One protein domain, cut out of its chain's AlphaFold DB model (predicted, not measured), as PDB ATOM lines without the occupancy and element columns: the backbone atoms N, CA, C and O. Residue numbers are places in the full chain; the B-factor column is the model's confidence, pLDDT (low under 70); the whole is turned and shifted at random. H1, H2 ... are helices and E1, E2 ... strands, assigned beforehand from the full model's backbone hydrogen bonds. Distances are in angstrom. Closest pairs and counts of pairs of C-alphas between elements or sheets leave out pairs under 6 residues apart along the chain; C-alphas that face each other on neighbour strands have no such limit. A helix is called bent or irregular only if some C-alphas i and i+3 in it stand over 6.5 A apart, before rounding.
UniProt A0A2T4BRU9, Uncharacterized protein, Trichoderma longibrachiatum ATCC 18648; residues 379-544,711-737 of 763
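This is residues 379 to 544 and 711 to 737 of the 763 residues of an uncharacterized protein of Trichoderma longibrachiatum ATCC 18648 (UniProt A0A2T4BRU9). Two small two-stranded sheets, E3 with E5 and E4 with E6, and the helices H4 and H5 are set round the short helix H3 at the core, with H4 packed on E5 and the long H5 packed on H3 through residues 517 to 524. H6 packs on H5 and lies with H7 toward one end of the longest axis; H1 lies toward the other end, where residues 408 to 423 stick out as a loop, and residues 536 to 544 stick out too, at the far end of H5. The printed part has 193 residues, with seven named helices and six named strands in the order E1 H1 E2 E3 H2 E4 H3 E5 H4 E6 H5 H6 H7. The sheet E3 - E5 is antiparallel, the sheet E4 - E6 is parallel, and the class is mixed, helices and strands. The whole is only just compact, close to loose, with a radius of gyration of the C-alphas of 19.6 A and spans of 61 by 48 by 29 A.

E1, residues 380 to 382, pairs with no named strand and is apart from each other named element. H1, residues 390 to 401, only just touches H2, residues 436 to 439, with 3 pairs of C-alphas within 8 A; the closest are those of Leu 397 and Leu 438, 7.1 A apart. E2, residues 421 to 423, also pairs with no named strand and is apart from each other named element. E3, residues 427 to 430, and E5, residues 462 to 465, are antiparallel neighbours at 158 degrees, with N 428 and O 464 within hydrogen-bond range at 2.9 A and N 430 and O 462 at 2.8 A. E4, residues 449 to 453, and E6, residues 503 to 507, are parallel neighbours at 18 degrees; N 450 and O 503 are within hydrogen-bond range at 2.9 A, N 505 and O 450 at 2.8 A. H3, residues 455 to 458, is near E6. H3 and H2 are close but not clearly touching, the closest C-alphas being those of Gly 436 and Leu 456, 6.0 A apart. H4, residues 470 to 488, has 10 pairs of C-alphas within 8 A of E5, the closest those of Leu 463 and Cys 473, 5.3 A apart. H4 has a kink of 38 degrees near residue 482 and is irregular, but only just: C-alphas 480 and 483 are 6.8 A apart. H5, residues 516 to 541, touches H3 with residues 517 to 524 alone, the closest C-alphas being those of Thr 458 and Arg 520, 5.2 A apart. H6, residues 711 to 717, touches H5 at a steep tilt of 51 degrees, the same way; the closest C-alphas are those of Ala 522 and Leu 714, 7.1 A apart. H7, residues 722 to 731, is apart from each other named element. In H1, H5, H6 and H7 every O i to N i+4 pair is within hydrogen-bond range, in H4 11 of 15 are, and H2 and H3 are too short for such a pair.

E1 begins at C-alpha 380, (-138.328, 188.970, 76.304). H1 measures 16.8 A from first to last C-alpha, E4 13.5 A, H4 25.1 A and E6 13.0 A. H5 is the longest helix, 37.7 A from C-alpha 516 at (-134.987, 157.048, 82.784) to C-alpha 541. H7 measures 14.3 A and ends at C-alpha 731, (-125.348, 154.797, 102.865).

The C-alphas of Lys 417 and Asp 543, the two farthest apart, are 62.7 A apart. Residues 545 to 710 are not printed, and C-alphas 544 and 711 are 37.2 A apart across the cut. The links H1 to E2, 19 residues, and H4 to E6, 14 residues, are long. Mean pLDDT of the printed part is 80.1; it is under 70 at residues 399 to 422, 442 to 446, 539 and 541 to 544.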
ATOM      1  N   THR A 379    -136.128 191.553  73.890       72.19
ATOM      2  CA  THR A 379    -135.343 191.011  75.009       72.19
ATOM      3  C   THR A 379    -136.108 189.948  75.784       72.19
ATOM      4  O   THR A 379    -135.479 189.173  76.492       72.19
ATOM      5  N   HIS A 380    -137.437 189.921  75.656       78.31
ATOM      6  CA  HIS A 380    -138.328 188.970  76.304       78.31
ATOM      7  C   HIS A 380    -139.319 188.435  75.271       78.31
ATOM      8  O   HIS A 380    -140.077 189.206  74.681       78.31
ATOM      9  N   LEU A 381    -139.304 187.125  75.037       85.69
ATOM     10  CA  LEU A 381    -140.182 186.466  74.074       85.69
ATOM     11  C   LEU A 381    -140.898 185.305  74.757       85.69
ATOM     12  O   LEU A 381    -140.233 184.409  75.271       85.69
ATOM     13  N   HIS A 382    -142.229 185.324  74.730       86.88
ATOM     14  CA  HIS A 382    -143.086 184.265  75.255       86.88
ATOM     15  C   HIS A 382    -143.942 183.708  74.105       86.88
ATOM     16  O   HIS A 382    -144.750 184.425  73.518       86.88
ATOM     17  N   ILE A 383    -143.715 182.438  73.753       88.44
ATOM     18  CA  ILE A 383    -144.319 181.756  72.585       88.44
ATOM     19  C   ILE A 383    -144.893 180.373  72.930       88.44
ATOM     20  O   ILE A 383    -145.256 179.609  72.035       88.44
ATOM     21  N   SER A 384    -144.958 180.011  74.214       85.75
ATOM     22  CA  SER A 384    -145.472 178.708  74.667       85.75
ATOM     23  C   SER A 384    -146.938 178.498  74.282       85.75
ATOM     24  O   SER A 384    -147.654 179.470  74.104       85.75
ATOM     25  N   GLY A 385    -147.397 177.249  74.171       81.75
ATOM     26  CA  GLY A 385    -148.809 176.947  73.884       81.75
ATOM     27  C   GLY A 385    -149.243 177.207  72.436       81.75
ATOM     28  O   GLY A 385    -150.433 177.195  72.150       81.75
ATOM     29  N   ASN A 386    -148.289 177.442  71.531       88.81
ATOM     30  CA  ASN A 386    -148.506 177.493  70.085       88.81
ATOM     31  C   ASN A 386    -148.246 176.125  69.430       88.81
ATOM     32  O   ASN A 386    -147.777 175.189  70.077       88.81
ATOM     33  N   ARG A 387    -148.492 176.019  68.121       87.44
ATOM     34  CA  ARG A 387    -148.262 174.816  67.301       87.44
ATOM     35  C   ARG A 387    -146.892 174.846  66.608       87.44
ATOM     36  O   ARG A 387    -146.759 174.411  65.466       87.44
ATOM     37  N   LEU A 388    -145.885 175.387  67.296       86.06
ATOM     38  CA  LEU A 388    -144.503 175.441  66.813       86.06
ATOM     39  C   LEU A 388    -143.839 174.072  66.956       86.06
ATOM     40  O   LEU A 388    -143.902 173.451  68.019       86.06
ATOM     41  N   THR A 389    -143.162 173.620  65.906       85.12
ATOM     42  CA  THR A 389    -142.378 172.387  65.946       85.12
ATOM     43  C   THR A 389    -140.978 172.643  66.505       85.12
ATOM     44  O   THR A 389    -140.490 173.776  66.571       85.12
ATOM     45  N   ALA A 390    -140.271 171.569  66.864       83.00
ATOM     46  CA  ALA A 390    -138.855 171.644  67.219       83.00
ATOM     47  C   ALA A 390    -137.998 172.268  66.099       83.00
ATOM     48  O   ALA A 390    -137.013 172.954  66.380       83.00
ATOM     49  N   ASP A 391    -138.383 172.056  64.836       79.31
ATOM     50  CA  ASP A 391    -137.691 172.633  63.686       79.31
ATOM     51  C   ASP A 391    -137.999 174.120  63.521       79.31
ATOM     52  O   ASP A 391    -137.074 174.879  63.238       79.31
ATOM     53  N   GLY A 392    -139.232 174.553  63.801       82.62
ATOM     54  CA  GLY A 392    -139.590 175.970  63.879       82.62
ATOM     55  C   GLY A 392    -138.830 176.708  64.980       82.62
ATOM     56  O   GLY A 392    -138.301 177.791  64.746       82.62
ATOM     57  N   ILE A 393    -138.672 176.101  66.163       84.38
ATOM     58  CA  ILE A 393    -137.842 176.669  67.242       84.38
ATOM     59  C   ILE A 393    -136.365 176.727  66.837       84.38
ATOM     60  O   ILE A 393    -135.690 177.721  67.113       84.38
ATOM     61  N   ARG A 394    -135.849 175.696  66.155       81.94
ATOM     62  CA  ARG A 394    -134.492 175.723  65.595       81.94
ATOM     63  C   ARG A 394    -134.334 176.855  64.583       81.94
ATOM     64  O   ARG A 394    -133.352 177.585  64.664       81.94
ATOM     65  N   GLU A 395    -135.269 176.997  63.645       78.88
ATOM     66  CA  GLU A 395    -135.258 178.059  62.636       78.88
ATOM     67  C   GLU A 395    -135.304 179.435  63.301       78.88
ATOM     68  O   GLU A 395    -134.474 180.283  62.979       78.88
ATOM     69  N   LEU A 396    -136.169 179.608  64.303       81.38
ATOM     70  CA  LEU A 396    -136.260 180.821  65.104       81.38
ATOM     71  C   LEU A 396    -134.908 181.142  65.744       81.38
ATOM     72  O   LEU A 396    -134.365 182.210  65.495       81.38
ATOM     73  N   LEU A 397    -134.313 180.221  66.509       77.75
ATOM     74  CA  LEU A 397    -133.024 180.457  67.170       77.75
ATOM     75  C   LEU A 397    -131.908 180.755  66.161       77.75
ATOM     76  O   LEU A 397    -131.144 181.696  66.349       77.75
ATOM     77  N   VAL A 398    -131.821 180.006  65.061       71.38
ATOM     78  CA  VAL A 398    -130.810 180.264  64.026       71.38
ATOM     79  C   VAL A 398    -130.993 181.657  63.421       71.38
ATOM     80  O   VAL A 398    -130.013 182.385  63.294       71.38
ATOM     81  N   MET A 399    -132.221 182.055  63.090       66.31
ATOM     82  CA  MET A 399    -132.506 183.367  62.504       66.31
ATOM     83  C   MET A 399    -132.307 184.520  63.496       66.31
ATOM     84  O   MET A 399    -131.791 185.564  63.112       66.31
ATOM     85  N   LEU A 400    -132.640 184.327  64.776       64.38
ATOM     86  CA  LEU A 400    -132.431 185.318  65.840       64.38
ATOM     87  C   LEU A 400    -130.957 185.689  66.029       64.38
ATOM     88  O   LEU A 400    -130.643 186.808  66.436       64.38
ATOM     89  N   PHE A 401    -130.056 184.744  65.768       58.22
ATOM     90  CA  PHE A 401    -128.637 184.894  66.079       58.22
ATOM     91  C   PHE A 401    -127.741 184.992  64.833       58.22
ATOM     92  O   PHE A 401    -126.608 185.464  64.934       58.22
ATOM     93  N   PHE A 402    -128.264 184.644  63.651       55.56
ATOM     94  CA  PHE A 402    -127.616 184.822  62.349       55.56
ATOM     95  C   PHE A 402    -128.568 185.529  61.362       55.56
ATOM     96  O   PHE A 402    -129.270 184.853  60.605       55.56
ATOM     97  N   PRO A 403    -128.567 186.878  61.327       50.72
ATOM     98  CA  PRO A 403    -129.421 187.661  60.434       50.72
ATOM     99  C   PRO A 403    -129.247 187.291  58.960       50.72
ATOM    100  O   PRO A 403    -128.144 186.971  58.492       50.72
ATOM    101  N   THR A 404    -130.340 187.418  58.209       46.44
ATOM    102  CA  THR A 404    -130.497 187.056  56.788       46.44
ATOM    103  C   THR A 404    -129.375 187.541  55.858       46.44
ATOM    104  O   THR A 404    -129.029 186.831  54.914       46.44
ATOM    105  N   LYS A 405    -128.712 188.674  56.138       44.72
ATOM    106  CA  LYS A 405    -127.605 189.208  55.307       44.72
ATOM    107  C   LYS A 405    -126.323 188.364  55.306       44.72
ATOM    108  O   LYS A 405    -125.467 188.569  54.451       44.72
ATOM    109  N   ARG A 406    -126.183 187.392  56.214       39.22
ATOM    110  CA  ARG A 406    -125.096 186.391  56.186       39.22
ATOM    111  C   ARG A 406    -125.460 185.097  55.473       39.22
ATOM    112  O   ARG A 406    -124.607 184.226  55.316       39.22
ATOM    113  N   ARG A 407    -126.704 184.970  55.020       39.94
ATOM    114  CA  ARG A 407    -127.193 183.806  54.297       39.94
ATOM    115  C   ARG A 407    -127.052 184.060  52.794       39.94
ATOM    116  O   ARG A 407    -128.017 184.335  52.095       39.94
ATOM    117  N   THR A 408    -125.830 183.941  52.275       32.94
ATOM    118  CA  THR A 408    -125.616 183.797  50.821       32.94
ATOM    119  C   THR A 408    -126.099 182.441  50.301       32.94
ATOM    120  O   THR A 408    -126.196 182.231  49.096       32.94
ATOM    121  N   THR A 409    -126.483 181.525  51.185       33.81
ATOM    122  CA  THR A 409    -127.146 180.285  50.803       33.81
ATOM    123  C   THR A 409    -128.655 180.441  50.942       33.81
ATOM    124  O   THR A 409    -129.206 180.367  52.048       33.81
ATOM    125  N   ARG A 410    -129.301 180.643  49.787       35.88
ATOM    126  CA  ARG A 410    -130.713 180.341  49.522       35.88
ATOM    127  C   ARG A 410    -131.194 179.185  50.405       35.88
ATOM    128  O   ARG A 410    -130.467 178.219  50.629       35.88
ATOM    129  N   THR A 411    -132.418 179.299  50.906       35.94
ATOM    130  CA  THR A 411    -133.200 178.186  51.451       35.94
ATOM    131  C   THR A 411    -133.053 176.960  50.550       35.94
ATOM    132  O   THR A 411    -133.643 176.895  49.478       35.94
ATOM    133  N   TYR A 412    -132.227 176.016  50.992       40.12
ATOM    134  CA  TYR A 412    -132.105 174.672  50.452       40.12
ATOM    135  C   TYR A 412    -132.460 173.685  51.570       40.12
ATOM    136  O   TYR A 412    -132.154 173.966  52.733       40.12
ATOM    137  N   PRO A 413    -133.100 172.550  51.244       41.25
ATOM    138  CA  PRO A 413    -133.245 172.004  49.896       41.25
ATOM    139  C   PRO A 413    -134.597 172.323  49.223       41.25
ATOM    140  O   PRO A 413    -135.549 172.718  49.902       41.25
ATOM    141  N   PRO A 414    -134.687 172.133  47.891       35.66
ATOM    142  CA  PRO A 414    -135.958 172.070  47.175       35.66
ATOM    143  C   PRO A 414    -136.858 170.979  47.775       35.66
ATOM    144  O   PRO A 414    -136.369 170.000  48.348       35.66
ATOM    145  N   SER A 415    -138.179 171.126  47.637       35.44
ATOM    146  CA  SER A 415    -139.116 170.069  48.023       35.44
ATOM    147  C   SER A 415    -138.845 168.823  47.182       35.44
ATOM    148  O   SER A 415    -139.120 168.797  45.981       35.44
ATOM    149  N   LEU A 416    -138.306 167.786  47.808       39.53
ATOM    150  CA  LEU A 416    -138.228 166.468  47.201       39.53
ATOM    151  C   LEU A 416    -139.616 165.830  47.229       39.53
ATOM    152  O   LEU A 416    -140.319 165.903  48.240       39.53
ATOM    153  N   LYS A 417    -139.991 165.151  46.141       39.59
ATOM    154  CA  LYS A 417    -141.013 164.100  46.188       39.59
ATOM    155  C   LYS A 417    -140.382 162.882  46.872       39.59
ATOM    156  O   LYS A 417    -140.007 161.928  46.208       39.59
ATOM    157  N   ALA A 418    -140.158 162.972  48.179       46.12
ATOM    158  CA  ALA A 418    -139.798 161.813  48.987       46.12
ATOM    159  C   ALA A 418    -141.056 160.953  49.216       46.12
ATOM    160  O   ALA A 418    -142.162 161.517  49.224       46.12
ATOM    161  N   PRO A 419    -140.921 159.630  49.438       48.75
ATOM    162  CA  PRO A 419    -142.031 158.815  49.911       48.75
ATOM    163  C   PRO A 419    -142.632 159.488  51.145       48.75
ATOM    164  O   PRO A 419    -141.924 159.850  52.093       48.75
ATOM    165  N   LYS A 420    -143.944 159.740  51.103       56.31
ATOM    166  CA  LYS A 420    -144.638 160.434  52.188       56.31
ATOM    167  C   LYS A 420    -144.627 159.520  53.408       56.31
ATOM    168  O   LYS A 420    -145.330 158.512  53.442       56.31
ATOM    169  N   LEU A 421    -143.834 159.882  54.412       60.84
ATOM    170  CA  LEU A 421    -143.993 159.314  55.741       60.84
ATOM    171  C   LEU A 421    -145.331 159.775  56.297       60.84
ATOM    172  O   LEU A 421    -145.576 160.974  56.447       60.84
ATOM    173  N   HIS A 422    -146.183 158.812  56.615       64.25
ATOM    174  CA  HIS A 422    -147.392 159.081  57.359       64.25
ATOM    175  C   HIS A 422    -147.063 158.962  58.846       64.25
ATOM    176  O   HIS A 422    -147.008 157.859  59.391       64.25
ATOM    177  N   VAL A 423    -146.808 160.099  59.494       70.19
ATOM    178  CA  VAL A 423    -146.754 160.166  60.959       70.19
ATOM    179  C   VAL A 423    -148.177 160.016  61.478       70.19
ATOM    180  O   VAL A 423    -149.096 160.654  60.964       70.19
ATOM    181  N   SER A 424    -148.371 159.150  62.466       76.00
ATOM    182  CA  SER A 424    -149.684 158.933  63.059       76.00
ATOM    183  C   SER A 424    -150.207 160.223  63.684       76.00
ATOM    184  O   SER A 424    -149.587 160.781  64.586       76.00
ATOM    185  N   SER A 425    -151.368 160.694  63.227       75.44
ATOM    186  CA  SER A 425    -152.048 161.852  63.819       75.44
ATOM    187  C   SER A 425    -152.559 161.574  65.236       75.44
ATOM    188  O   SER A 425    -152.807 162.519  65.984       75.44
ATOM    189  N   ALA A 426    -152.675 160.295  65.609       76.88
ATOM    190  CA  ALA A 426    -153.067 159.853  66.943       76.88
ATOM    191  C   ALA A 426    -151.959 160.055  67.990       76.88
ATOM    192  O   ALA A 426    -152.231 159.967  69.185       76.88
ATOM    193  N   VAL A 427    -150.717 160.320  67.560       82.44
ATOM    194  CA  VAL A 427    -149.575 160.538  68.450       82.44
ATOM    195  C   VAL A 427    -149.056 161.955  68.287       82.44
ATOM    196  O   VAL A 427    -148.528 162.334  67.243       82.44
ATOM    197  N   ARG A 428    -149.137 162.743  69.357       85.56
ATOM    198  CA  ARG A 428    -148.458 164.036  69.446       85.56
ATOM    199  C   ARG A 428    -147.242 163.894  70.341       85.56
ATOM    200  O   ARG A 428    -147.323 163.392  71.458       85.56
ATOM    201  N   MET A 429    -146.105 164.353  69.838       87.50
ATOM    202  CA  MET A 429    -144.839 164.318  70.555       87.50
ATOM    203  C   MET A 429    -144.299 165.737  70.704       87.50
ATOM    204  O   MET A 429    -144.054 166.426  69.714       87.50
ATOM    205  N   SER A 430    -144.075 166.140  71.949       88.50
ATOM    206  CA  SER A 430    -143.539 167.446  72.320       88.50
ATOM    207  C   SER A 430    -142.132 167.292  72.884       88.50
ATOM    208  O   SER A 430    -141.872 166.434  73.727       88.50
ATOM    209  N   GLY A 431    -141.200 168.122  72.422       87.50
ATOM    210  CA  GLY A 431    -139.835 168.135  72.936       87.50
ATOM    211  C   GLY A 431    -138.808 168.664  71.942       87.50
ATOM    212  O   GLY A 431    -139.108 168.959  70.790       87.50
ATOM    213  N   LEU A 432    -137.571 168.788  72.415       87.31
ATOM    214  CA  LEU A 432    -136.419 169.326  71.688       87.31
ATOM    215  C   LEU A 432    -135.205 168.371  71.769       87.31
ATOM    216  O   LEU A 432    -134.108 168.823  72.114       87.31
ATOM    217  N   PRO A 433    -135.367 167.055  71.501       83.25
ATOM    218  CA  PRO A 433    -134.256 166.112  71.596       83.25
ATOM    219  C   PRO A 433    -133.145 166.494  70.610       83.25
ATOM    220  O   PRO A 433    -133.408 166.854  69.462       83.25
ATOM    221  N   GLY A 434    -131.894 166.461  71.077       82.06
ATOM    222  CA  GLY A 434    -130.720 166.753  70.244       82.06
ATOM    223  C   GLY A 434    -130.489 168.230  69.890       82.06
ATOM    224  O   GLY A 434    -129.523 168.550  69.195       82.06
ATOM    225  N   LEU A 435    -131.319 169.158  70.383       85.00
ATOM    226  CA  LEU A 435    -131.193 170.595  70.091       85.00
ATOM    227  C   LEU A 435    -130.407 171.386  71.148       85.00
ATOM    228  O   LEU A 435    -130.287 172.607  71.045       85.00
ATOM    229  N   GLY A 436    -129.803 170.712  72.133       86.50
ATOM    230  CA  GLY A 436    -129.028 171.355  73.203       86.50
ATOM    231  C   GLY A 436    -127.904 172.270  72.698       86.50
ATOM    232  O   GLY A 436    -127.607 173.298  73.305       86.50
ATOM    233  N   HIS A 437    -127.300 171.949  71.552       82.56
ATOM    234  CA  HIS A 437    -126.218 172.737  70.955       82.56
ATOM    235  C   HIS A 437    -126.627 174.166  70.546       82.56
ATOM    236  O   HIS A 437    -125.770 175.052  70.558       82.56
ATOM    237  N   LEU A 438    -127.908 174.416  70.247       81.75
ATOM    238  CA  LEU A 438    -128.422 175.742  69.862       81.75
ATOM    239  C   LEU A 438    -128.447 176.741  71.026       81.75
ATOM    240  O   LEU A 438    -128.549 177.950  70.824       81.75
ATOM    241  N   PHE A 439    -128.328 176.249  72.256       85.00
ATOM    242  CA  PHE A 439    -128.325 177.083  73.452       85.00
ATOM    243  C   PHE A 439    -126.915 177.475  73.890       85.00
ATOM    244  O   PHE A 439    -126.776 178.201  74.868       85.00
ATOM    245  N   ARG A 440    -125.868 177.051  73.167       79.75
ATOM    246  CA  ARG A 440    -124.487 177.479  73.435       79.75
ATOM    247  C   ARG A 440    -124.314 178.977  73.184       79.75
ATOM    248  O   ARG A 440    -124.944 179.477  72.256       79.75
ATOM    249  N   PRO A 441    -123.408 179.682  73.889       71.50
ATOM    250  CA  PRO A 441    -123.161 181.112  73.697       71.50
ATOM    251  C   PRO A 441    -122.858 181.531  72.253       71.50
ATOM    252  O   PRO A 441    -123.134 182.665  71.883       71.50
ATOM    253  N   VAL A 442    -122.325 180.625  71.425       67.75
ATOM    254  CA  VAL A 442    -122.092 180.868  69.989       67.75
ATOM    255  C   VAL A 442    -123.391 181.190  69.245       67.75
ATOM    256  O   VAL A 442    -123.406 182.052  68.375       67.75
ATOM    257  N   TYR A 443    -124.475 180.507  69.607       65.56
ATOM    258  CA  TYR A 443    -125.811 180.754  69.082       65.56
ATOM    259  C   TYR A 443    -126.523 181.739  70.016       65.56
ATOM    260  O   TYR A 443    -126.821 182.856  69.641       65.56
ATOM    261  N   SER A 444    -126.665 181.402  71.292       68.19
ATOM    262  CA  SER A 444    -127.459 182.140  72.275       68.19
ATOM    263  C   SER A 444    -126.611 183.023  73.209       68.19
ATOM    264  O   SER A 444    -126.663 182.884  74.432       68.19
ATOM    265  N   SER A 445    -125.816 183.943  72.653       62.06
ATOM    266  CA  SER A 445    -124.794 184.717  73.396       62.06
ATOM    267  C   SER A 445    -125.312 185.507  74.603       62.06
ATOM    268  O   SER A 445    -124.584 185.707  75.573       62.06
ATOM    269  N   ASN A 446    -126.568 185.945  74.570       67.69
ATOM    270  CA  ASN A 446    -127.166 186.815  75.584       67.69
ATOM    271  C   ASN A 446    -128.265 186.146  76.416       67.69
ATOM    272  O   ASN A 446    -128.931 186.821  77.207       67.69
ATOM    273  N   LEU A 447    -128.454 184.839  76.237       77.38
ATOM    274  CA  LEU A 447    -129.470 184.067  76.933       77.38
ATOM    275  C   LEU A 447    -129.083 183.883  78.404       77.38
ATOM    276  O   LEU A 447    -128.094 183.221  78.709       77.38
ATOM    277  N   ARG A 448    -129.874 184.477  79.305       80.38
ATOM    278  CA  ARG A 448    -129.678 184.387  80.765       80.38
ATOM    279  C   ARG A 448    -130.815 183.672  81.481       80.38
ATOM    280  O   ARG A 448    -130.590 183.061  82.518       80.38
ATOM    281  N   VAL A 449    -132.026 183.733  80.950       82.69
ATOM    282  CA  VAL A 449    -133.183 183.039  81.513       82.69
ATOM    283  C   VAL A 449    -133.823 182.253  80.386       82.69
ATOM    284  O   VAL A 449    -134.070 182.804  79.315       82.69
ATOM    285  N   LEU A 450    -134.030 180.967  80.625       88.62
ATOM    286  CA  LEU A 450    -134.629 180.048  79.678       88.62
ATOM    287  C   LEU A 450    -135.692 179.253  80.410       88.62
ATOM    288  O   LEU A 450    -135.415 178.631  81.426       88.62
ATOM    289  N   ARG A 451    -136.900 179.218  79.875       87.75
ATOM    290  CA  ARG A 451    -137.918 178.279  80.325       87.75
ATOM    291  C   ARG A 451    -138.264 177.383  79.164       87.75
ATOM    292  O   ARG A 451    -138.633 177.905  78.139       87.75
ATOM    293  N   ILE A 452    -138.123 176.078  79.272       90.75
ATOM    294  CA  ILE A 452    -138.129 175.191  78.111       90.75
ATOM    295  C   ILE A 452    -138.556 173.785  78.503       90.75
ATOM    296  O   ILE A 452    -138.442 173.387  79.659       90.75
ATOM    297  N   HIS A 453    -139.029 173.026  77.523       93.06
ATOM    298  CA  HIS A 453    -139.428 171.639  77.705       93.06
ATOM    299  C   HIS A 453    -138.304 170.794  78.330       93.06
ATOM    300  O   HIS A 453    -137.147 170.879  77.902       93.06
ATOM    301  N   HIS A 454    -138.646 169.947  79.305       93.69
ATOM    302  CA  HIS A 454    -137.684 169.130  80.058       93.69
ATOM    303  C   HIS A 454    -136.794 168.246  79.168       93.69
ATOM    304  O   HIS A 454    -135.626 168.013  79.482       93.69
ATOM    305  N   SER A 455    -137.311 167.828  78.009       94.00
ATOM    306  CA  SER A 455    -136.573 167.078  76.985       94.00
ATOM    307  C   SER A 455    -135.246 167.719  76.574       94.00
ATOM    308  O   SER A 455    -134.386 167.020  76.059       94.00
ATOM    309  N   LEU A 456    -135.064 169.033  76.767       92.69
ATOM    310  CA  LEU A 456    -133.784 169.687  76.490       92.69
ATOM    311  C   LEU A 456    -132.636 169.048  77.296       92.69
ATOM    312  O   LEU A 456    -131.537 168.872  76.770       92.69
ATOM    313  N   VAL A 457    -132.896 168.700  78.561       93.69
ATOM    314  CA  VAL A 457    -131.902 168.113  79.477       93.69
ATOM    315  C   VAL A 457    -132.050 166.601  79.625       93.69
ATOM    316  O   VAL A 457    -131.118 165.940  80.073       93.69
ATOM    317  N   THR A 458    -133.199 166.034  79.243       94.38
ATOM    318  CA  THR A 458    -133.451 164.592  79.385       94.38
ATOM    319  C   THR A 458    -133.409 163.809  78.077       94.38
ATOM    320  O   THR A 458    -133.257 162.593  78.131       94.38
ATOM    321  N   ASN A 459    -133.555 164.466  76.920       92.69
ATOM    322  CA  ASN A 459    -133.857 163.866  75.609       92.69
ATOM    323  C   ASN A 459    -135.123 162.984  75.570       92.69
ATOM    324  O   ASN A 459    -135.430 162.403  74.533       92.69
ATOM    325  N   ILE A 460    -135.889 162.931  76.661       94.81
ATOM    326  CA  ILE A 460    -137.165 162.215  76.747       94.81
ATOM    327  C   ILE A 460    -138.266 163.200  76.346       94.81
ATOM    328  O   ILE A 460    -138.368 164.251  76.985       94.81
ATOM    329  N   PRO A 461    -139.052 162.923  75.295       93.62
ATOM    330  CA  PRO A 461    -140.166 163.775  74.899       93.62
ATOM    331  C   PRO A 461    -141.391 163.544  75.795       93.62
ATOM    332  O   PRO A 461    -141.471 162.554  76.515       93.62
ATOM    333  N   THR A 462    -142.380 164.427  75.700       92.00
ATOM    334  CA  THR A 462    -143.725 164.182  76.232       92.00
ATOM    335  C   THR A 462    -144.612 163.679  75.102       92.00
ATOM    336  O   THR A 462    -144.677 164.303  74.041       92.00
ATOM    337  N   LEU A 463    -145.294 162.559  75.328       91.38
ATOM    338  CA  LEU A 463    -146.272 162.004  74.397       91.38
ATOM    339  C   LEU A 463    -147.685 162.351  74.860       91.38
ATOM    340  O   LEU A 463    -147.973 162.313  76.054       91.38
ATOM    341  N   THR A 464    -148.565 162.658  73.914       88.81
ATOM    342  CA  THR A 464    -150.010 162.710  74.133       88.81
ATOM    343  C   THR A 464    -150.706 161.923  73.029       88.81
ATOM    344  O   THR A 464    -150.389 162.072  71.846       88.81
ATOM    345  N   MET A 465    -151.607 161.027  73.428       87.69
ATOM    346  CA  MET A 465    -152.334 160.138  72.524       87.69
ATOM    347  C   MET A 465    -153.794 160.055  72.948       87.69
ATOM    348  O   MET A 465    -154.089 159.932  74.139       87.69
ATOM    349  N   ASP A 466    -154.700 160.086  71.975       83.44
ATOM    350  CA  ASP A 466    -156.129 159.973  72.246       83.44
ATOM    351  C   ASP A 466    -156.445 158.566  72.785       83.44
ATOM    352  O   ASP A 466    -156.113 157.552  72.170       83.44
ATOM    353  N   GLY A 467    -157.077 158.496  73.960       83.38
ATOM    354  CA  GLY A 467    -157.476 157.232  74.591       83.38
ATOM    355  C   GLY A 467    -156.412 156.540  75.454       83.38
ATOM    356  O   GLY A 467    -156.665 155.419  75.907       83.38
ATOM    357  N   LEU A 468    -155.263 157.179  75.710       87.69
ATOM    358  CA  LEU A 468    -154.280 156.740  76.711       87.69
ATOM    359  C   LEU A 468    -154.175 157.726  77.878       87.69
ATOM    360  O   LEU A 468    -154.332 158.934  77.711       87.69
ATOM    361  N   ARG A 469    -153.853 157.207  79.065       90.12
ATOM    362  CA  ARG A 469    -153.595 158.012  80.268       90.12
ATOM    363  C   ARG A 469    -152.201 158.648  80.222       90.12
ATOM    364  O   ARG A 469    -151.285 158.125  79.583       90.12
ATOM    365  N   SER A 470    -152.004 159.726  80.985       89.00
ATOM    366  CA  SER A 470    -150.707 160.416  81.114       89.00
ATOM    367  C   SER A 470    -149.571 159.468  81.535       89.00
ATOM    368  O   SER A 470    -148.487 159.478  80.952       89.00
ATOM    369  N   VAL A 471    -149.846 158.553  82.473       89.75
ATOM    370  CA  VAL A 471    -148.886 157.536  82.947       89.75
ATOM    371  C   VAL A 471    -148.483 156.551  81.843       89.75
ATOM    372  O   VAL A 471    -147.314 156.188  81.734       89.75
ATOM    373  N   GLU A 472    -149.424 156.139  80.996       92.50
ATOM    374  CA  GLU A 472    -149.161 155.237  79.864       92.50
ATOM    375  C   GLU A 472    -148.317 155.940  78.796       92.50
ATOM    376  O   GLU A 472    -147.366 155.368  78.265       92.50
ATOM    377  N   CYS A 473    -148.602 157.217  78.537       92.44
ATOM    378  CA  CYS A 473    -147.795 158.044  77.646       92.44
ATOM    379  C   CYS A 473    -146.369 158.249  78.185       92.44
ATOM    380  O   CYS A 473    -145.411 158.168  77.415       92.44
ATOM    381  N   ALA A 474    -146.211 158.458  79.497       92.81
ATOM    382  CA  ALA A 474    -144.903 158.543  80.148       92.81
ATOM    383  C   ALA A 474    -144.121 157.223  80.027       92.81
ATOM    384  O   ALA A 474    -142.932 157.240  79.705       92.81
ATOM    385  N   TYR A 475    -144.795 156.077  80.189       94.75
ATOM    386  CA  TYR A 475    -144.191 154.760  79.979       94.75
ATOM    387  C   TYR A 475    -143.655 154.606  78.553       94.75
ATOM    388  O   TYR A 475    -142.499 154.221  78.366       94.75
ATOM    389  N   LEU A 476    -144.472 154.932  77.546       94.06
ATOM    390  CA  LEU A 476    -144.085 154.841  76.135       94.06
ATOM    391  C   LEU A 476    -142.960 155.819  75.775       94.06
ATOM    392  O   LEU A 476    -142.083 155.480  74.979       94.06
ATOM    393  N   ALA A 477    -142.951 157.011  76.370       94.44
ATOM    394  CA  ALA A 477    -141.894 157.991  76.159       94.44
ATOM    395  C   ALA A 477    -140.542 157.486  76.684       94.44
ATOM    396  O   ALA A 477    -139.540 157.583  75.976       94.44
ATOM    397  N   GLU A 478    -140.515 156.923  77.895       95.38
ATOM    398  CA  GLU A 478    -139.289 156.449  78.549       95.38
ATOM    399  C   GLU A 478    -138.789 155.096  78.027       95.38
ATOM    400  O   GLU A 478    -137.582 154.907  77.907       95.38
ATOM    401  N   ASN A 479    -139.685 154.157  77.713       93.75
ATOM    402  CA  ASN A 479    -139.304 152.784  77.356       93.75
ATOM    403  C   ASN A 479    -139.419 152.485  75.858       93.75
ATOM    404  O   ASN A 479    -138.739 151.592  75.362       93.75
ATOM    405  N   GLY A 480    -140.270 153.213  75.131       91.25
ATOM    406  CA  GLY A 480    -140.457 153.027  73.691       91.25
ATOM    407  C   GLY A 480    -139.609 153.983  72.858       91.25
ATOM    408  O   GLY A 480    -138.862 153.555  71.986       91.25
ATOM    409  N   VAL A 481    -139.720 155.290  73.119       91.88
ATOM    410  CA  VAL A 481    -139.107 156.326  72.266       91.88
ATOM    411  C   VAL A 481    -137.690 156.693  72.707       91.88
ATOM    412  O   VAL A 481    -136.796 156.841  71.874       91.88
ATOM    413  N   PHE A 482    -137.466 156.861  74.011       94.00
ATOM    414  CA  PHE A 482    -136.187 157.333  74.541       94.00
ATOM    415  C   PHE A 482    -134.963 156.480  74.157       94.00
ATOM    416  O   PHE A 482    -133.957 157.108  73.837       94.00
ATOM    417  N   PRO A 483    -135.000 155.131  74.110       92.75
ATOM    418  CA  PRO A 483    -133.821 154.340  73.741       92.75
ATOM    419  C   PRO A 483    -133.230 154.723  72.374       92.75
ATOM    420  O   PRO A 483    -132.030 154.963  72.266       92.75
ATOM    421  N   GLY A 484    -134.078 154.886  71.351       88.69
ATOM    422  CA  GLY A 484    -133.622 155.305  70.022       88.69
ATOM    423  C   GLY A 484    -133.151 156.764  69.981       88.69
ATOM    424  O   GLY A 484    -132.181 157.101  69.301       88.69
ATOM    425  N   LEU A 485    -133.777 157.649  70.769       89.75
ATOM    426  CA  LEU A 485    -133.321 159.037  70.894       89.75
ATOM    427  C   LEU A 485    -132.007 159.169  71.669       89.75
ATOM    428  O   LEU A 485    -131.229 160.072  71.371       89.75
ATOM    429  N   GLU A 486    -131.755 158.317  72.660       90.50
ATOM    430  CA  GLU A 486    -130.498 158.280  73.407       90.50
ATOM    431  C   GLU A 486    -129.338 157.879  72.498       90.50
ATOM    432  O   GLU A 486    -128.292 158.525  72.526       90.50
ATOM    433  N   GLU A 487    -129.550 156.888  71.640       86.50
ATOM    434  CA  GLU A 487    -128.566 156.464  70.651       86.50
ATOM    435  C   GLU A 487    -128.301 157.551  69.602       86.50
ATOM    436  O   GLU A 487    -127.154 157.903  69.326       86.50
ATOM    437  N   ALA A 488    -129.361 158.164  69.075       84.94
ATOM    438  CA  ALA A 488    -129.259 159.209  68.062       84.94
ATOM    439  C   ALA A 488    -128.720 160.547  68.596       84.94
ATOM    440  O   ALA A 488    -128.117 161.327  67.850       84.94
ATOM    441  N   TYR A 489    -128.970 160.844  69.874       87.56
ATOM    442  CA  TYR A 489    -128.632 162.105  70.530       87.56
ATOM    443  C   TYR A 489    -128.036 161.858  71.928       87.56
ATOM    444  O   TYR A 489    -128.636 162.228  72.940       87.56
ATOM    445  N   PRO A 490    -126.809 161.320  72.023       85.25
ATOM    446  CA  PRO A 490    -126.255 160.829  73.292       85.25
ATOM    447  C   PRO A 490    -125.938 161.931  74.311       85.25
ATOM    448  O   PRO A 490    -125.862 161.689  75.515       85.25
ATOM    449  N   LEU A 491    -125.749 163.166  73.843       84.38
ATOM    450  CA  LEU A 491    -125.454 164.316  74.693       84.38
ATOM    451  C   LEU A 491    -126.719 165.178  74.869       84.38
ATOM    452  O   LEU A 491    -127.110 165.837  73.910       84.38
ATOM    453  N   PRO A 492    -127.371 165.217  76.041       87.62
ATOM    454  CA  PRO A 492    -128.391 166.226  76.325       87.62
ATOM    455  C   PRO A 492    -127.754 167.602  76.584       87.62
ATOM    456  O   PRO A 492    -126.529 167.740  76.621       87.62
ATOM    457  N   PHE A 493    -128.568 168.644  76.776       90.75
ATOM    458  CA  PHE A 493    -128.054 169.934  77.239       90.75
ATOM    459  C   PHE A 493    -127.414 169.797  78.625       90.75
ATOM    460  O   PHE A 493    -128.040 169.303  79.563       90.75
ATOM    461  N   LEU A 494    -126.180 170.281  78.752       89.62
ATOM    462  CA  LEU A 494    -125.455 170.362  80.015       89.62
ATOM    463  C   LEU A 494    -125.344 171.823  80.461       89.62
ATOM    464  O   LEU A 494    -125.221 172.701  79.606       89.62
ATOM    465  N   PRO A 495    -125.307 172.102  81.772       86.56
ATOM    466  CA  PRO A 495    -125.174 173.466  82.286       86.56
ATOM    467  C   PRO A 495    -123.954 174.222  81.744       86.56
ATOM    468  O   PRO A 495    -124.036 175.396  81.389       86.56
ATOM    469  N   GLU A 496    -122.830 173.522  81.581       83.19
ATOM    470  CA  GLU A 496    -121.592 174.076  81.022       83.19
ATOM    471  C   GLU A 496    -121.717 174.502  79.559       83.19
ATOM    472  O   GLU A 496    -120.958 175.347  79.090       83.19
ATOM    473  N   MET A 497    -122.696 173.962  78.820       84.38
ATOM    474  CA  MET A 497    -122.916 174.366  77.432       84.38
ATOM    475  C   MET A 497    -123.319 175.835  77.333       84.38
ATOM    476  O   MET A 497    -123.086 176.426  76.281       84.38
ATOM    477  N   ASN A 498    -123.889 176.430  78.389       83.75
ATOM    478  CA  ASN A 498    -124.114 177.868  78.470       83.75
ATOM    479  C   ASN A 498    -123.909 178.409  79.898       83.75
ATOM    480  O   ASN A 498    -124.873 178.515  80.658       83.75
ATOM    481  N   PRO A 499    -122.686 178.855  80.243       77.50
ATOM    482  CA  PRO A 499    -122.387 179.376  81.577       77.50
ATOM    483  C   PRO A 499    -123.056 180.729  81.875       77.50
ATOM    484  O   PRO A 499    -123.025 181.189  83.010       77.50
ATOM    485  N   ARG A 500    -123.659 181.395  80.876       75.75
ATOM    486  CA  ARG A 500    -124.373 182.672  81.066       75.75
ATOM    487  C   ARG A 500    -125.814 182.472  81.527       75.75
ATOM    488  O   ARG A 500    -126.469 183.451  81.898       75.75
ATOM    489  N   LEU A 501    -126.314 181.238  81.491       81.75
ATOM    490  CA  LEU A 501    -127.658 180.922  81.934       81.75
ATOM    491  C   LEU A 501    -127.731 181.065  83.460       81.75
ATOM    492  O   LEU A 501    -127.065 180.366  84.203       81.75
ATOM    493  N   GLN A 502    -128.535 182.010  83.927       80.75
ATOM    494  CA  GLN A 502    -128.759 182.296  85.343       80.75
ATOM    495  C   GLN A 502    -130.019 181.616  85.863       80.75
ATOM    496  O   GLN A 502    -130.100 181.302  87.044       80.75
ATOM    497  N   SER A 503    -131.015 181.404  85.003       84.50
ATOM    498  CA  SER A 503    -132.250 180.720  85.374       84.50
ATOM    499  C   SER A 503    -132.680 179.761  84.278       84.50
ATOM    500  O   SER A 503    -132.793 180.158  83.118       84.50
ATOM    501  N   LEU A 504    -132.969 178.521  84.654       89.12
ATOM    502  CA  LEU A 504    -133.562 177.517  83.782       89.12
ATOM    503  C   LEU A 504    -134.882 177.035  84.395       89.12
ATOM    504  O   LEU A 504    -134.945 176.700  85.572       89.12
ATOM    505  N   THR A 505    -135.957 177.008  83.623       90.25
ATOM    506  CA  THR A 505    -137.230 176.434  84.062       90.25
ATOM    507  C   THR A 505    -137.593 175.276  83.153       90.25
ATOM    508  O   THR A 505    -137.763 175.483  81.956       90.25
ATOM    509  N   LEU A 506    -137.696 174.068  83.699       91.94
ATOM    510  CA  LEU A 506    -138.086 172.882  82.940       91.94
ATOM    511  C   LEU A 506    -139.605 172.731  82.988       91.94
ATOM    512  O   LEU A 506    -140.186 172.647  84.068       91.94
ATOM    513  N   THR A 507    -140.245 172.715  81.823       90.38
ATOM    514  CA  THR A 507    -141.699 172.553  81.694       90.38
ATOM    515  C   THR A 507    -142.063 171.146  81.246       90.38
ATOM    516  O   THR A 507    -141.246 170.458  80.623       90.38
ATOM    517  N   CYS A 508    -143.322 170.773  81.484       89.06
ATOM    518  CA  CYS A 508    -143.907 169.505  81.044       89.06
ATOM    519  C   CYS A 508    -143.210 168.281  81.652       89.06
ATOM    520  O   CYS A 508    -143.193 167.235  81.019       89.06
ATOM    521  N   VAL A 509    -142.609 168.404  82.843       90.94
ATOM    522  CA  VAL A 509    -141.940 167.279  83.517       90.94
ATOM    523  C   VAL A 509    -143.012 166.288  83.982       90.94
ATOM    524  O   VAL A 509    -143.784 166.663  84.856       90.94
ATOM    525  N   PRO A 510    -143.090 165.055  83.446       91.06
ATOM    526  CA  PRO A 510    -144.094 164.084  83.879       91.06
ATOM    527  C   PRO A 510    -144.096 163.885  85.400       91.06
ATOM    528  O   PRO A 510    -143.028 163.797  86.003       91.06
ATOM    529  N   ARG A 511    -145.287 163.775  86.009       89.50
ATOM    530  CA  ARG A 511    -145.435 163.521  87.455       89.50
ATOM    531  C   ARG A 511    -144.821 162.185  87.870       89.50
ATOM    532  O   ARG A 511    -144.187 162.087  88.915       89.50
ATOM    533  N   TYR A 512    -144.986 161.163  87.033       92.44
ATOM    534  CA  TYR A 512    -144.464 159.822  87.273       92.44
ATOM    535  C   TYR A 512    -143.385 159.461  86.258       92.44
ATOM    536  O   TYR A 512    -143.475 159.831  85.088       92.44
ATOM    537  N   SER A 513    -142.396 158.697  86.712       94.81
ATOM    538  CA  SER A 513    -141.343 158.130  85.875       94.81
ATOM    539  C   SER A 513    -141.148 156.648  86.161       94.81
ATOM    540  O   SER A 513    -141.351 156.193  87.288       94.81
ATOM    541  N   PHE A 514    -140.688 155.924  85.142       95.12
ATOM    542  CA  PHE A 514    -140.294 154.516  85.218       95.12
ATOM    543  C   PHE A 514    -138.767 154.356  85.346       95.12
ATOM    544  O   PHE A 514    -138.219 153.264  85.206       95.12
ATOM    545  N   GLY A 515    -138.054 155.456  85.618       93.81
ATOM    546  CA  GLY A 515    -136.627 155.469  85.930       93.81
ATOM    547  C   GLY A 515    -135.805 156.408  85.044       93.81
ATOM    548  O   GLY A 515    -135.142 157.295  85.598       93.81
ATOM    549  N   PRO A 516    -135.775 156.228  83.706       95.12
ATOM    550  CA  PRO A 516    -134.987 157.048  82.784       95.12
ATOM    551  C   PRO A 516    -135.083 158.562  83.002       95.12
ATOM    552  O   PRO A 516    -134.045 159.232  83.067       95.12
ATOM    553  N   LEU A 517    -136.288 159.112  83.183       95.19
ATOM    554  CA  LEU A 517    -136.467 160.556  83.380       95.19
ATOM    555  C   LEU A 517    -135.783 161.047  84.657       95.19
ATOM    556  O   LEU A 517    -134.996 161.996  84.613       95.19
ATOM    557  N   ILE A 518    -136.024 160.370  85.778       94.50
ATOM    558  CA  ILE A 518    -135.411 160.704  87.068       94.50
ATOM    559  C   ILE A 518    -133.885 160.579  86.991       94.50
ATOM    560  O   ILE A 518    -133.177 161.440  87.512       94.50
ATOM    561  N   ARG A 519    -133.355 159.539  86.328       93.50
ATOM    562  CA  ARG A 519    -131.901 159.368  86.133       93.50
ATOM    563  C   ARG A 519    -131.306 160.538  85.352       93.50
ATOM    564  O   ARG A 519    -130.284 161.084  85.758       93.50
ATOM    565  N   ARG A 520    -131.951 160.960  84.261       94.00
ATOM    566  CA  ARG A 520    -131.493 162.097  83.448       94.00
ATOM    567  C   ARG A 520    -131.535 163.417  84.210       94.00
ATOM    568  O   ARG A 520    -130.568 164.173  84.157       94.00
ATOM    569  N   LEU A 521    -132.613 163.679  84.947       94.06
ATOM    570  CA  LEU A 521    -132.725 164.880  85.774       94.06
ATOM    571  C   LEU A 521    -131.678 164.879  86.892       94.06
ATOM    572  O   LEU A 521    -130.951 165.855  87.041       94.06
ATOM    573  N   ALA A 522    -131.525 163.770  87.624       91.88
ATOM    574  CA  ALA A 522    -130.506 163.638  88.666       91.88
ATOM    575  C   ALA A 522    -129.083 163.835  88.112       91.88
ATOM    576  O   ALA A 522    -128.277 164.535  88.724       91.88
ATOM    577  N   PHE A 523    -128.781 163.283  86.934       91.94
ATOM    578  CA  PHE A 523    -127.514 163.521  86.243       91.94
ATOM    579  C   PHE A 523    -127.311 165.004  85.894       91.94
ATOM    580  O   PHE A 523    -126.235 165.553  86.140       91.94
ATOM    581  N   PHE A 524    -128.342 165.679  85.383       92.69
ATOM    582  CA  PHE A 524    -128.282 167.110  85.093       92.69
ATOM    583  C   PHE A 524    -128.006 167.945  86.358       92.69
ATOM    584  O   PHE A 524    -127.133 168.813  86.346       92.69
ATOM    585  N   PHE A 525    -128.672 167.638  87.476       90.75
ATOM    586  CA  PHE A 525    -128.416 168.294  88.764       90.75
ATOM    587  C   PHE A 525    -127.003 168.037  89.298       90.75
ATOM    588  O   PHE A 525    -126.376 168.946  89.842       90.75
ATOM    589  N   ARG A 526    -126.455 166.833  89.101       89.38
ATOM    590  CA  ARG A 526    -125.044 166.552  89.410       89.38
ATOM    591  C   ARG A 526    -124.103 167.427  88.591       89.38
ATOM    592  O   ARG A 526    -123.177 167.997  89.153       89.38
ATOM    593  N   CYS A 527    -124.367 167.593  87.296       89.31
ATOM    594  CA  CYS A 527    -123.570 168.486  86.453       89.31
ATOM    595  C   CYS A 527    -123.630 169.941  86.947       89.31
ATOM    596  O   CYS A 527    -122.617 170.631  86.931       89.31
ATOM    597  N   LEU A 528    -124.787 170.402  87.436       87.62
ATOM    598  CA  LEU A 528    -124.907 171.728  88.059       87.62
ATOM    599  C   LEU A 528    -124.098 171.854  89.345       87.62
ATOM    600  O   LEU A 528    -123.483 172.891  89.578       87.62
ATOM    601  N   SER A 529    -124.103 170.798  90.157       85.31
ATOM    602  CA  SER A 529    -123.334 170.720  91.402       85.31
ATOM    603  C   SER A 529    -121.839 170.900  91.107       85.31
ATOM    604  O   SER A 529    -121.188 171.765  91.685       85.31
ATOM    605  N   LEU A 530    -121.330 170.147  90.123       85.44
ATOM    606  CA  LEU A 530    -119.935 170.208  89.677       85.44
ATOM    607  C   LEU A 530    -119.571 171.577  89.094       85.44
ATOM    608  O   LEU A 530    -118.515 172.121  89.406       85.44
ATOM    609  N   GLN A 531    -120.456 172.166  88.283       84.25
ATOM    610  CA  GLN A 531    -120.228 173.500  87.733       84.25
ATOM    611  C   GLN A 531    -120.161 174.563  88.841       84.25
ATOM    612  O   GLN A 531    -119.289 175.429  88.806       84.25
ATOM    613  N   ALA A 532    -121.059 174.506  89.829       81.31
ATOM    614  CA  ALA A 532    -121.059 175.433  90.959       81.31
ATOM    615  C   ALA A 532    -119.786 175.290  91.814       81.31
ATOM    616  O   ALA A 532    -119.186 176.294  92.199       81.31
ATOM    617  N   GLU A 533    -119.324 174.059  92.053       81.62
ATOM    618  CA  GLU A 533    -118.067 173.783  92.758       81.62
ATOM    619  C   GLU A 533    -116.848 174.330  92.000       81.62
ATOM    620  O   GLU A 533    -115.989 174.992  92.593       81.62
ATOM    621  N   ALA A 534    -116.799 174.129  90.680       79.69
ATOM    622  CA  ALA A 534    -115.746 174.674  89.830       79.69
ATOM    623  C   ALA A 534    -115.724 176.211  89.877       79.69
ATOM    624  O   ALA A 534    -114.669 176.811  90.079       79.69
ATOM    625  N   LEU A 535    -116.892 176.858  89.773       74.62
ATOM    626  CA  LEU A 535    -117.018 178.314  89.880       74.62
ATOM    627  C   LEU A 535    -116.634 178.832  91.272       74.62
ATOM    628  O   LEU A 535    -115.969 179.859  91.370       74.62
ATOM    629  N   SER A 536    -116.996 178.120  92.344       75.88
ATOM    630  CA  SER A 536    -116.606 178.476  93.716       75.88
ATOM    631  C   SER A 536    -115.095 178.381  93.921       75.88
ATOM    632  O   SER A 536    -114.501 179.254  94.548       75.88
ATOM    633  N   THR A 537    -114.460 177.347  93.369       76.88
ATOM    634  CA  THR A 537    -113.004 177.160  93.439       76.88
ATOM    635  C   THR A 537    -112.277 178.264  92.677       76.88
ATOM    636  O   THR A 537    -111.344 178.864  93.204       76.88
ATOM    637  N   LEU A 538    -112.754 178.608  91.478       70.94
ATOM    638  CA  LEU A 538    -112.215 179.722  90.696       70.94
ATOM    639  C   LEU A 538    -112.392 181.070  91.412       70.94
ATOM    640  O   LEU A 538    -111.449 181.850  91.464       70.94
ATOM    641  N   ALA A 539    -113.555 181.319  92.020       66.81
ATOM    642  CA  ALA A 539    -113.828 182.551  92.763       66.81
ATOM    643  C   ALA A 539    -113.032 182.674  94.074       66.81
ATOM    644  O   ALA A 539    -112.822 183.780  94.553       66.81
ATOM    645  N   LYS A 540    -112.596 181.558  94.672       70.31
ATOM    646  CA  LYS A 540    -111.684 181.561  95.831       70.31
ATOM    647  C   LYS A 540    -110.234 181.829  95.433       70.31
ATOM    648  O   LYS A 540    -109.483 182.364  96.236       70.31
ATOM    649  N   ASN A 541    -109.856 181.442  94.216       63.12
ATOM    650  CA  ASN A 541    -108.508 181.641  93.684       63.12
ATOM    651  C   ASN A 541    -108.328 183.029  93.043       63.12
ATOM    652  O   ASN A 541    -107.198 183.478  92.874       63.12
ATOM    653  N   ALA A 542    -109.426 183.699  92.683       53.28
ATOM    654  CA  ALA A 542    -109.451 185.073  92.205       53.28
ATOM    655  C   ALA A 542    -109.993 185.990  93.312       53.28
ATOM    656  O   ALA A 542    -111.204 186.080  93.508       53.28
ATOM    657  N   ASP A 543    -109.110 186.667  94.047       46.56
ATOM    658  CA  ASP A 543    -109.519 187.725  94.973       46.56
ATOM    659  C   ASP A 543    -110.349 188.781  94.207       46.56
ATOM    660  O   ASP A 543    -109.824 189.500  93.361       46.56
ATOM    661  N   ALA A 544    -111.649 188.853  94.527       48.12
ATOM    662  CA  ALA A 544    -112.686 189.746  93.982       48.12
ATOM    663  C   ALA A 544    -113.290 189.399  92.595       48.12
ATOM    664  O   ALA A 544    -112.904 189.946  91.574       48.12
ATOM    665  N   ALA A 711    -141.197 164.501  91.494       88.94
ATOM    666  CA  ALA A 711    -140.942 165.586  92.429       88.94
ATOM    667  C   ALA A 711    -140.499 165.061  93.797       88.94
ATOM    668  O   ALA A 711    -139.525 165.565  94.367       88.94
ATOM    669  N   ALA A 712    -141.176 164.039  94.324       88.75
ATOM    670  CA  ALA A 712    -140.816 163.396  95.581       88.75
ATOM    671  C   ALA A 712    -139.412 162.773  95.512       88.75
ATOM    672  O   ALA A 712    -138.587 163.009  96.398       88.75
ATOM    673  N   GLU A 713    -139.102 162.053  94.433       91.69
ATOM    674  CA  GLU A 713    -137.808 161.389  94.266       91.69
ATOM    675  C   GLU A 713    -136.655 162.385  94.095       91.69
ATOM    676  O   GLU A 713    -135.585 162.208  94.680       91.69
ATOM    677  N   LEU A 714    -136.856 163.469  93.338       90.12
ATOM    678  CA  LEU A 714    -135.851 164.526  93.208       90.12
ATOM    679  C   LEU A 714    -135.614 165.246  94.538       90.12
ATOM    680  O   LEU A 714    -134.461 165.510  94.880       90.12
ATOM    681  N   ARG A 715    -136.669 165.506  95.324       88.38
ATOM    682  CA  ARG A 715    -136.539 166.057  96.684       88.38
ATOM    683  C   ARG A 715    -135.771 165.108  97.605       88.38
ATOM    684  O   ARG A 715    -134.962 165.580  98.395       88.38
ATOM    685  N   GLN A 716    -135.975 163.795  97.487       88.50
ATOM    686  CA  GLN A 716    -135.253 162.798  98.285       88.50
ATOM    687  C   GLN A 716    -133.770 162.678  97.893       88.50
ATOM    688  O   GLN A 716    -132.925 162.395  98.743       88.50
ATOM    689  N   ARG A 717    -133.439 162.877  96.611       89.19
ATOM    690  CA  ARG A 717    -132.053 162.844  96.102       89.19
ATOM    691  C   ARG A 717    -131.283 164.145  96.323       89.19
ATOM    692  O   ARG A 717    -130.056 164.141  96.211       89.19
ATOM    693  N   TRP A 718    -131.984 165.235  96.618       88.81
ATOM    694  CA  TRP A 718    -131.381 166.536  96.862       88.81
ATOM    695  C   TRP A 718    -130.854 166.650  98.294       88.81
ATOM    696  O   TRP A 718    -131.596 166.540  99.270       88.81
ATOM    697  N   CYS A 719    -129.560 166.927  98.420       86.81
ATOM    698  CA  CYS A 719    -128.905 167.202  99.690       86.81
ATOM    699  C   CYS A 719    -128.649 168.711  99.825       86.81
ATOM    700  O   CYS A 719    -128.097 169.338  98.920       86.81
ATOM    701  N   ARG A 720    -129.033 169.300 100.967       81.25
ATOM    702  CA  ARG A 720    -128.819 170.735 101.240       81.25
ATOM    703  C   ARG A 720    -127.377 171.064 101.604       81.25
ATOM    704  O   ARG A 720    -126.932 172.178 101.358       81.25
ATOM    705  N   THR A 721    -126.670 170.117 102.216       82.88
ATOM    706  CA  THR A 721    -125.284 170.292 102.655       82.88
ATOM    707  C   THR A 721    -124.378 169.238 102.029       82.88
ATOM    708  O   THR A 721    -124.817 168.134 101.693       82.88
ATOM    709  N   GLN A 722    -123.094 169.572 101.898       82.62
ATOM    710  CA  GLN A 722    -122.084 168.634 101.405       82.62
ATOM    711  C   GLN A 722    -121.905 167.434 102.348       82.62
ATOM    712  O   GLN A 722    -121.664 166.317 101.896       82.62
ATOM    713  N   GLU A 723    -122.097 167.637 103.652       84.06
ATOM    714  CA  GLU A 723    -122.054 166.572 104.657       84.06
ATOM    715  C   GLU A 723    -123.214 165.580 104.501       84.06
ATOM    716  O   GLU A 723    -123.004 164.366 104.564       84.06
ATOM    717  N   ASP A 724    -124.437 166.072 104.262       85.75
ATOM    718  CA  ASP A 724    -125.600 165.216 103.994       85.75
ATOM    719  C   ASP A 724    -125.377 164.357 102.748       85.75
ATOM    720  O   ASP A 724    -125.740 163.182 102.727       85.75
ATOM    721  N   TYR A 725    -124.738 164.929 101.729       86.62
ATOM    722  CA  TYR A 725    -124.395 164.220 100.504       86.62
ATOM    723  C   TYR A 725    -123.357 163.131 100.710       86.62
ATOM    724  O   TYR A 725    -123.564 162.009 100.247       86.62
ATOM    725  N   GLN A 726    -122.283 163.412 101.447       85.31
ATOM    726  CA  GLN A 726    -121.288 162.395 101.786       85.31
ATOM    727  C   GLN A 726    -121.920 161.248 102.586       85.31
ATOM    728  O   GLN A 726    -121.706 160.082 102.253       85.31
ATOM    729  N   ARG A 727    -122.776 161.558 103.571       87.44
ATOM    730  CA  ARG A 727    -123.532 160.547 104.333       87.44
ATOM    731  C   ARG A 727    -124.477 159.733 103.446       87.44
ATOM    732  O   ARG A 727    -124.540 158.511 103.574       87.44
ATOM    733  N   ALA A 728    -125.204 160.384 102.540       86.00
ATOM    734  CA  ALA A 728    -126.123 159.717 101.622       86.00
ATOM    735  C   ALA A 728    -125.385 158.800 100.633       86.00
ATOM    736  O   ALA A 728    -125.811 157.663 100.425       86.00
ATOM    737  N   MET A 729    -124.249 159.251 100.092       85.56
ATOM    738  CA  MET A 729    -123.390 158.444  99.223       85.56
ATOM    739  C   MET A 729    -122.810 157.223  99.940       85.56
ATOM    740  O   MET A 729    -122.782 156.144  99.356       85.56
ATOM    741  N   GLN A 730    -122.380 157.363 101.198       87.06
ATOM    742  CA  GLN A 730    -121.885 156.234 101.997       87.06
ATOM    743  C   GLN A 730    -122.986 155.206 102.279       87.06
ATOM    744  O   GLN A 730    -122.734 154.004 102.255       87.06
ATOM    745  N   ARG A 731    -124.215 155.669 102.533       87.25
ATOM    746  CA  ARG A 731    -125.348 154.797 102.865       87.25
ATOM    747  C   ARG A 731    -125.928 154.080 101.643       87.25
ATOM    748  O   ARG A 731    -126.365 152.940 101.769       87.25
ATOM    749  N   PHE A 732    -125.946 154.735 100.482       86.19
ATOM    750  CA  PHE A 732    -126.519 154.199  99.245       86.19
ATOM    751  C   PHE A 732    -125.667 154.590  98.021       86.19
ATOM    752  O   PHE A 732    -126.058 155.476  97.253       86.19
ATOM    753  N   PRO A 733    -124.527 153.914  97.783       80.31
ATOM    754  CA  PRO A 733    -123.568 154.301  96.740       80.31
ATOM    755  C   PRO A 733    -124.133 154.203  95.316       80.31
ATOM    756  O   PRO A 733    -123.691 154.911  94.414       80.31
ATOM    757  N   HIS A 734    -125.143 153.357  95.103       80.19
ATOM    758  CA  HIS A 734    -125.761 153.152  93.791       80.19
ATOM    759  C   HIS A 734    -126.816 154.210  93.426       80.19
ATOM    760  O   HIS A 734    -127.255 154.262  92.277       80.19
ATOM    761  N   ARG A 735    -127.238 155.065  94.370       80.69
ATOM    762  CA  ARG A 735    -128.288 156.067  94.128       80.69
ATOM    763  C   ARG A 735    -127.679 157.424  93.779       80.69
ATOM    764  O   ARG A 735    -126.701 157.879  94.368       80.69
ATOM    765  N   GLN A 736    -128.275 158.099  92.797       83.06
ATOM    766  CA  GLN A 736    -127.738 159.353  92.276       83.06
ATOM    767  C   GLN A 736    -128.171 160.584  93.102       83.06
ATOM    768  O   GLN A 736    -129.090 161.292  92.706       83.06
ATOM    769  N   TYR A 737    -127.510 160.856  94.233       86.50
ATOM    770  CA  TYR A 737    -127.676 162.102  95.011       86.50
ATOM    771  C   TYR A 737    -126.973 163.310  94.379       86.50
ATOM    772  O   TYR A 737    -126.064 163.115  93.567       86.50
TER     773      TYR A 737